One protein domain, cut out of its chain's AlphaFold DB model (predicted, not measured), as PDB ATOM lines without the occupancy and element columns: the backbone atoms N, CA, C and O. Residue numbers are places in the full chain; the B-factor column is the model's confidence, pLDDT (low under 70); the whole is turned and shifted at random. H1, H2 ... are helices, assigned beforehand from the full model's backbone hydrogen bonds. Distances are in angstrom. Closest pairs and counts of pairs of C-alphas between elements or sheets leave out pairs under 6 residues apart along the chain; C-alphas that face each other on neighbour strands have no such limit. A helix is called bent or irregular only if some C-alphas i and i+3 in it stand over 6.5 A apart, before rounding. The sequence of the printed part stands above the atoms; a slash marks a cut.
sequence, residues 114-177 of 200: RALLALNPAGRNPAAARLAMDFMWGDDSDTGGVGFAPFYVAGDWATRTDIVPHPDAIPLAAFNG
ATOM      1  N   ARG A 114     132.351 154.511 194.241       91.25
ATOM      2  CA  ARG A 114     132.338 153.048 194.159       91.25
ATOM      3  C   ARG A 114     133.695 152.542 193.687       91.25
ATOM      4  O   ARG A 114     134.137 152.909 192.602       91.25
ATOM      5  N   ALA A 115     134.297 151.628 194.441       89.94
ATOM      6  CA  ALA A 115     135.357 150.777 193.916       89.94
ATOM      7  C   ALA A 115     134.751 149.767 192.924       89.94
ATOM      8  O   ALA A 115     133.739 149.124 193.216       89.94
ATOM      9  N   LEU A 116     135.346 149.644 191.735       90.88
ATOM     10  CA  LEU A 116     134.825 148.814 190.649       90.88
ATOM     11  C   LEU A 116     135.841 147.751 190.233       90.88
ATOM     12  O   LEU A 116     137.020 148.037 190.036       90.88
ATOM     13  N   LEU A 117     135.353 146.531 190.009       91.19
ATOM     14  CA  LEU A 117     136.088 145.485 189.305       91.19
ATOM     15  C   LEU A 117     135.637 145.472 187.842       91.19
ATOM     16  O   LEU A 117     134.464 145.249 187.547       91.19
ATOM     17  N   ALA A 118     136.567 145.712 186.918       91.88
ATOM     18  CA  ALA A 118     136.284 145.768 185.485       91.88
ATOM     19  C   ALA A 118     136.934 144.599 184.734       91.88
ATOM     20  O   ALA A 118     138.081 144.227 184.986       91.88
ATOM     21  N   LEU A 119     136.201 144.021 183.775       93.69
ATOM     22  CA  LEU A 119     136.700 142.946 182.921       93.69
ATOM     23  C   LEU A 119     137.166 143.518 181.582       93.69
ATOM     24  O   LEU A 119     136.376 144.109 180.850       93.69
ATOM     25  N   ASN A 120     138.425 143.273 181.217       91.69
ATOM     26  CA  ASN A 120     138.892 143.579 179.870       91.69
ATOM     27  C   ASN A 120     138.170 142.663 178.854       91.69
ATOM     28  O   ASN A 120     138.317 141.437 178.945       91.69
ATOM     29  N   PRO A 121     137.439 143.217 177.867       89.69
ATOM     30  CA  PRO A 121     136.694 142.417 176.895       89.69
ATOM     31  C   PRO A 121     137.592 141.524 176.023       89.69
ATOM     32  O   PRO A 121     137.136 140.494 175.535       89.69
ATOM     33  N   ALA A 122     138.871 141.877 175.864       93.56
ATOM     34  CA  ALA A 122     139.874 141.115 175.119       93.56
ATOM     35  C   ALA A 122     140.786 140.259 176.025       93.56
ATOM     36  O   ALA A 122     141.871 139.841 175.615       93.56
ATOM     37  N   GLY A 123     140.386 140.013 177.277       92.94
ATOM     38  CA  GLY A 123     141.165 139.217 178.224       92.94
ATOM     39  C   GLY A 123     141.388 137.773 177.753       92.94
ATOM     40  O   GLY A 123     140.487 137.128 177.226       92.94
ATOM     41  N   ARG A 124     142.589 137.229 177.998       96.19
ATOM     42  CA  ARG A 124     142.964 135.859 177.586       96.19
ATOM     43  C   ARG A 124     142.155 134.762 178.285       96.19
ATOM     44  O   ARG A 124     141.978 133.692 177.718       96.19
ATOM     45  N   ASN A 125     141.699 135.016 179.514       96.38
ATOM     46  CA  ASN A 125     141.013 134.037 180.362       96.38
ATOM     47  C   ASN A 125     139.771 134.664 181.032       96.38
ATOM     48  O   ASN A 125     139.767 134.867 182.247       96.38
ATOM     49  N   PRO A 126     138.706 134.991 180.278       94.06
ATOM     50  CA  PRO A 126     137.558 135.725 180.816       94.06
ATOM     51  C   PRO A 126     136.786 134.940 181.888       94.06
ATOM     52  O   PRO A 126     136.242 135.539 182.807       94.06
ATOM     53  N   ALA A 127     136.760 133.604 181.815       95.62
ATOM     54  CA  ALA A 127     136.128 132.770 182.841       95.62
ATOM     55  C   ALA A 127     136.894 132.808 184.176       95.62
ATOM     56  O   ALA A 127     136.281 132.970 185.225       95.62
ATOM     57  N   ALA A 128     138.228 132.727 184.133       96.69
ATOM     58  CA  ALA A 128     139.060 132.824 185.333       96.69
ATOM     59  C   ALA A 128     138.964 134.216 185.975       96.69
ATOM     60  O   ALA A 128     138.885 134.323 187.192       96.69
ATOM     61  N   ALA A 129     138.909 135.274 185.162       96.19
ATOM     62  CA  ALA A 129     138.720 136.633 185.661       96.19
ATOM     63  C   ALA A 129     137.360 136.816 186.357       96.19
ATOM     64  O   ALA A 129     137.307 137.418 187.422       96.19
ATOM     65  N   ARG A 130     136.275 136.245 185.810       95.75
ATOM     66  CA  ARG A 130     134.964 136.247 186.484       95.75
ATOM     67  C   ARG A 130     134.996 135.491 187.810       95.75
ATOM     68  O   ARG A 130     134.450 135.992 188.777       95.75
ATOM     69  N   LEU A 131     135.666 134.337 187.864       96.56
ATOM     70  CA  LEU A 131     135.833 133.586 189.112       96.56
ATOM     71  C   LEU A 131     136.628 134.381 190.159       96.56
ATOM     72  O   LEU A 131     136.290 134.352 191.333       96.56
ATOM     73  N   ALA A 132     137.668 135.109 189.744       96.44
ATOM     74  CA  ALA A 132     138.423 135.971 190.649       96.44
ATOM     75  C   ALA A 132     137.566 137.131 191.184       96.44
ATOM     76  O   ALA A 132     137.620 137.422 192.373       96.44
ATOM     77  N   MET A 133     136.749 137.759 190.330       95.81
ATOM     78  CA  MET A 133     135.805 138.800 190.756       95.81
ATOM     79  C   MET A 133     134.756 138.261 191.731       95.81
ATOM     80  O   MET A 133     134.490 138.909 192.734       95.81
ATOM     81  N   ASP A 134     134.204 137.078 191.456       95.62
ATOM     82  CA  ASP A 134     133.250 136.387 192.331       95.62
ATOM     83  C   ASP A 134     133.871 136.076 193.700       95.62
ATOM     84  O   ASP A 134     133.298 136.408 194.730       95.62
ATOM     85  N   PHE A 135     135.108 135.566 193.724       97.00
ATOM     86  CA  PHE A 135     135.851 135.353 194.966       97.00
ATOM     87  C   PHE A 135     136.042 136.653 195.763       97.00
ATOM     88  O   PHE A 135     135.803 136.676 196.966       97.00
ATOM     89  N   MET A 136     136.439 137.747 195.103       96.38
ATOM     90  CA  MET A 136     136.625 139.054 195.751       96.38
ATOM     91  C   MET A 136     135.312 139.685 196.238       96.38
ATOM     92  O   MET A 136     135.341 140.549 197.110       96.38
ATOM     93  N   TRP A 137     134.166 139.255 195.702       94.56
ATOM     94  CA  TRP A 137     132.834 139.677 196.149       94.56
ATOM     95  C   TRP A 137     132.437 139.082 197.513       94.56
ATOM     96  O   TRP A 137     131.462 139.519 198.132       94.56
ATOM     97  N   GLY A 138     133.213 138.108 197.987       96.19
ATOM     98  CA  GLY A 138     133.067 137.471 199.286       96.19
ATOM     99  C   GLY A 138     132.128 136.268 199.306       96.19
ATOM    100  O   GLY A 138     131.383 136.014 198.362       96.19
ATOM    101  N   ASP A 139     132.158 135.526 200.409       96.31
ATOM    102  CA  ASP A 139     131.275 134.380 200.665       96.31
ATOM    103  C   ASP A 139     130.006 134.777 201.453       96.31
ATOM    104  O   ASP A 139     129.667 135.957 201.530       96.31
ATOM    105  N   ASP A 140     129.267 133.797 201.982       96.81
ATOM    106  CA  ASP A 140     128.013 133.997 202.735       96.81
ATOM    107  C   ASP A 140     128.238 134.258 204.237       96.81
ATOM    108  O   ASP A 140     127.292 134.215 205.026       96.81
ATOM    109  N   SER A 141     129.484 134.468 204.676       97.31
ATOM    110  CA  SER A 141     129.747 134.885 206.055       97.31
ATOM    111  C   SER A 141     129.382 136.353 206.272       97.31
ATOM    112  O   SER A 141     129.435 137.167 205.350       97.31
ATOM    113  N   ASP A 142     129.108 136.716 207.527       96.88
ATOM    114  CA  ASP A 142     128.731 138.084 207.910       96.88
ATOM    115  C   ASP A 142     129.779 139.146 207.518       96.88
ATOM    116  O   ASP A 142     129.444 140.321 207.410       96.88
ATOM    117  N   THR A 143     131.040 138.756 207.292       96.75
ATOM    118  CA  THR A 143     132.136 139.660 206.893       96.75
ATOM    119  C   THR A 143     132.576 139.472 205.436       96.75
ATOM    120  O   THR A 143     133.588 140.043 205.029       96.75
ATOM    121  N   GLY A 144     131.888 138.631 204.655       96.94
ATOM    122  CA  GLY A 144     132.259 138.289 203.274       96.94
ATOM    123  C   GLY A 144     133.515 137.414 203.134       96.94
ATOM    124  O   GLY A 144     134.000 137.194 202.024       96.94
ATOM    125  N   GLY A 145     134.061 136.900 204.235       97.31
ATOM    126  CA  GLY A 145     135.141 135.916 204.225       97.31
ATOM    127  C   GLY A 145     136.472 136.410 203.649       97.31
ATOM    128  O   GLY A 145     136.740 137.603 203.513       97.31
ATOM    129  N   VAL A 146     137.354 135.462 203.322       97.31
ATOM    130  CA  VAL A 146     138.755 135.749 202.946       97.31
ATOM    131  C   VAL A 146     138.903 136.540 201.647       97.31
ATOM    132  O   VAL A 146     139.890 137.250 201.479       97.31
ATOM    133  N   GLY A 147     137.944 136.417 200.729       96.12
ATOM    134  CA  GLY A 147     137.978 137.131 199.456       96.12
ATOM    135  C   GLY A 147     137.644 138.615 199.595       96.12
ATOM    136  O   GLY A 147     138.245 139.437 198.906       96.12
ATOM    137  N   PHE A 148     136.750 138.956 200.530       96.94
ATOM    138  CA  PHE A 148     136.358 140.337 200.816       96.94
ATOM    139  C   PHE A 148     137.217 141.003 201.903       96.94
ATOM    140  O   PHE A 148     137.235 142.227 202.001       96.94
ATOM    141  N   ALA A 149     137.967 140.224 202.693       95.88
ATOM    142  CA  ALA A 149     138.738 140.708 203.841       95.88
ATOM    143  C   ALA A 149     139.584 141.981 203.598       95.88
ATOM    144  O   ALA A 149     139.573 142.841 204.475       95.88
ATOM    145  N   PRO A 150     140.262 142.178 202.444       93.56
ATOM    146  CA  PRO A 150     141.021 143.411 202.190       93.56
ATOM    147  C   PRO A 150     140.174 144.695 202.150       93.56
ATOM    148  O   PRO A 150     140.703 145.774 202.394       93.56
ATOM    149  N   PHE A 151     138.882 144.575 201.837       94.19
ATOM    150  CA  PHE A 151     137.913 145.677 201.752       94.19
ATOM    151  C   PHE A 151     137.030 145.768 203.004       94.19
ATOM    152  O   PHE A 151     136.240 146.696 203.150       94.19
ATOM    153  N   TYR A 152     137.129 144.794 203.915       96.00
ATOM    154  CA  TYR A 152     136.384 144.780 205.170       96.00
ATOM    155  C   TYR A 152     137.090 145.643 206.219       96.00
ATOM    156  O   TYR A 152     137.575 145.157 207.240       96.00
ATOM    157  N   VAL A 153     137.187 146.941 205.943       95.44
ATOM    158  CA  VAL A 153     137.880 147.910 206.796       95.44
ATOM    159  C   VAL A 153     136.967 149.079 207.119       95.44
ATOM    160  O   VAL A 153     136.062 149.421 206.358       95.44
ATOM    161  N   ALA A 154     137.193 149.710 208.270       94.06
ATOM    162  CA  ALA A 154     136.440 150.889 208.654       94.06
ATOM    163  C   ALA A 154     136.618 151.985 207.602       94.06
ATOM    164  O   ALA A 154     137.690 152.575 207.483       94.06
ATOM    165  N   GLY A 155     135.539 152.271 206.888       92.62
ATOM    166  CA  GLY A 155     135.475 153.321 205.891       92.62
ATOM    167  C   GLY A 155     135.323 152.881 204.453       92.62
ATOM    168  O   GLY A 155     135.095 153.730 203.596       92.62
ATOM    169  N   ASP A 156     135.347 151.574 204.238       95.06
ATOM    170  CA  ASP A 156     134.761 150.958 203.066       95.06
ATOM    171  C   ASP A 156     133.377 150.419 203.441       95.06
ATOM    172  O   ASP A 156     133.141 149.932 204.553       95.06
ATOM    173  N   TRP A 157     132.436 150.513 202.504       95.06
ATOM    174  CA  TRP A 157     131.088 149.985 202.679       95.06
ATOM    175  C   TRP A 157     130.817 148.922 201.626       95.06
ATOM    176  O   TRP A 157     130.900 149.178 200.422       95.06
ATOM    177  N   ALA A 158     130.462 147.723 202.089       95.38
ATOM    178  CA  ALA A 158     130.050 146.649 201.206       95.38
ATOM    179  C   ALA A 158     128.828 147.081 200.384       95.38
ATOM    180  O   ALA A 158     127.871 147.664 200.891       95.38
ATOM    181  N   THR A 159     128.854 146.777 199.088       93.62
ATOM    182  CA  THR A 159     127.688 146.971 198.210       93.62
ATOM    183  C   THR A 159     126.652 145.860 198.387       93.62
ATOM    184  O   THR A 159     125.478 146.042 198.060       93.62
ATOM    185  N   ARG A 160     127.088 144.718 198.922       94.25
ATOM    186  CA  ARG A 160     126.261 143.620 199.410       94.25
ATOM    187  C   ARG A 160     125.545 144.019 200.697       94.25
ATOM    188  O   ARG A 160     126.166 144.549 201.609       94.25
ATOM    189  N   THR A 161     124.249 143.735 200.777       94.31
ATOM    190  CA  THR A 161     123.410 144.078 201.941       94.31
ATOM    191  C   THR A 161     123.414 143.016 203.038       94.31
ATOM    192  O   THR A 161     122.867 143.253 204.110       94.31
ATOM    193  N   ASP A 162     123.948 141.833 202.748       95.69
ATOM    194  CA  ASP A 162     124.074 140.702 203.670       95.69
ATOM    195  C   ASP A 162     125.410 140.686 204.428       95.69
ATOM    196  O   ASP A 162     125.525 139.989 205.429       95.69
ATOM    197  N   ILE A 163     126.389 141.494 204.007       97.19
ATOM    198  CA  ILE A 163     127.617 141.733 204.770       97.19
ATOM    199  C   ILE A 163     127.329 142.783 205.847       97.19
ATOM    200  O   ILE A 163     126.887 143.899 205.558       97.19
ATOM    201  N   VAL A 164     127.597 142.429 207.101       95.62
ATOM    202  CA  VAL A 164     127.470 143.326 208.252       95.62
ATOM    203  C   VAL A 164     128.535 144.422 208.142       95.62
ATOM    204  O   VAL A 164     129.683 144.105 207.866       95.62
ATOM    205  N   PRO A 165     128.221 145.713 208.351       94.38
ATOM    206  CA  PRO A 165     129.236 146.766 208.313       94.38
ATOM    207  C   PRO A 165     130.353 146.554 209.343       94.38
ATOM    208  O   PRO A 165     130.099 146.086 210.455       94.38
ATOM    209  N   HIS A 166     131.576 146.976 209.003       95.00
ATOM    210  CA  HIS A 166     132.695 146.957 209.943       95.00
ATOM    211  C   HIS A 166     132.320 147.719 211.234       95.00
ATOM    212  O   HIS A 166     131.794 148.831 211.139       95.00
ATOM    213  N   PRO A 167     132.586 147.173 212.438       93.56
ATOM    214  CA  PRO A 167     132.085 147.734 213.700       93.56
ATOM    215  C   PRO A 167     132.559 149.169 213.976       93.56
ATOM    216  O   PRO A 167     131.819 149.953 214.561       93.56
ATOM    217  N   ASP A 168     133.760 149.517 213.512       92.38
ATOM    218  CA  ASP A 168     134.333 150.863 213.663       92.38
ATOM    219  C   ASP A 168     133.993 151.817 212.501       92.38
ATOM    220  O   ASP A 168     134.494 152.943 212.453       92.38
ATOM    221  N   ALA A 169     133.191 151.387 211.521       91.69
ATOM    222  CA  ALA A 169     132.782 152.254 210.422       91.69
ATOM    223  C   ALA A 169     131.678 153.220 210.870       91.69
ATOM    224  O   ALA A 169     130.711 152.838 211.530       91.69
ATOM    225  N   ILE A 170     131.763 154.468 210.410       94.81
ATOM    226  CA  ILE A 170     130.590 155.340 210.392       94.81
ATOM    227  C   ILE A 170     129.597 154.713 209.399       94.81
ATOM    228  O   ILE A 170     129.990 154.429 208.263       94.81
ATOM    229  N   PRO A 171     128.330 154.460 209.775       93.88
ATOM    230  CA  PRO A 171     127.344 153.959 208.826       93.88
ATOM    231  C   PRO A 171     127.245 154.896 207.623       93.88
ATOM    232  O   PRO A 171     127.208 156.107 207.810       93.88
ATOM    233  N   LEU A 172     127.146 154.358 206.404       93.38
ATOM    234  CA  LEU A 172     127.133 155.179 205.186       93.38
ATOM    235  C   LEU A 172     126.057 156.277 205.223       93.38
ATOM    236  O   LEU A 172     126.303 157.403 204.819       93.38
ATOM    237  N   ALA A 173     124.880 155.966 205.772       93.88
ATOM    238  CA  ALA A 173     123.779 156.920 205.927       93.88
ATOM    239  C   ALA A 173     124.056 158.060 206.930       93.88
ATOM    240  O   ALA A 173     123.301 159.025 206.974       93.88
ATOM    241  N   ALA A 174     125.095 157.930 207.755       95.50
ATOM    242  CA  ALA A 174     125.548 158.922 208.727       95.50
ATOM    243  C   ALA A 174     126.903 159.550 208.343       95.50
ATOM    244  O   ALA A 174     127.437 160.364 209.100       95.50
ATOM    245  N   PHE A 175     127.486 159.154 207.208       96.25
ATOM    246  CA  PHE A 175     128.718 159.738 206.694       96.25
ATOM    247  C   PHE A 175     128.390 160.974 205.854       96.25
ATOM    248  O   PHE A 175     127.643 160.883 204.882       96.25
ATOM    249  N   ASN A 176     128.964 162.123 206.206       96.19
ATOM    250  CA  ASN A 176     128.686 163.412 205.563       96.19
ATOM    251  C   ASN A 176     129.566 163.644 204.322       96.19
ATOM    252  O   ASN A 176     130.077 164.739 204.110       96.19
ATOM    253  N   GLY A 177     129.776 162.602 203.520       96.38
ATOM    254  CA  GLY A 177     130.486 162.695 202.247       96.38
ATOM    255  C   GLY A 177     129.507 162.769 201.083       96.38
ATOM    256  O   GLY A 177     128.464 162.108 201.094       96.38
TER     257      GLY A 177
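This is residues 114 to 177 of the 200 residues of the protein "Iron(III) transport system substrate-binding protein" of Loktanella fryxellensis (UniProt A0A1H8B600). What shape is this? There is little regular structure: residues 114 to 119 run beside helix H1, whose end meets short helix H2 in a corner, and a long stretch with no named element, residues 152 to 177, makes the far end. What is printed? There are 64 residues with two named helices, H1 then H2, holding 18, under half; the class is all helix, with no named strand. It is loose, with radius of gyration of the C-alphas 13.7 A, spanning 42 by 26 by 17 A.

How do the helices stand? H1, residues 126 to 136, touches H2, residues 145 to 151, about perpendicular at 82 degrees; the closest C-alphas, of Met 136 and Gly 147, are 4.4 A apart. Are their backbones alike? Every O i to N i+4 pair is within hydrogen-bond range in H1, but 1 of 3 in H2, with 2 of 4 O i to N i+3 pairs. H2 is irregular: C-alphas 147 and 150 are 7.5 A apart.

Where does H1 begin? C-alpha 126 is at (137.558, 135.725, 180.816), 15.3 A from C-alpha 136. Where does H2 end? C-alpha 151 is at (137.913, 145.677, 201.752), 10.4 A from C-alpha 145.

What is farthest apart? The C-alphas of Arg 124 and Ala 174 are, at 42.5 A. Is it unbroken and confident? The printed part has no cut, and no printed residue is under 70.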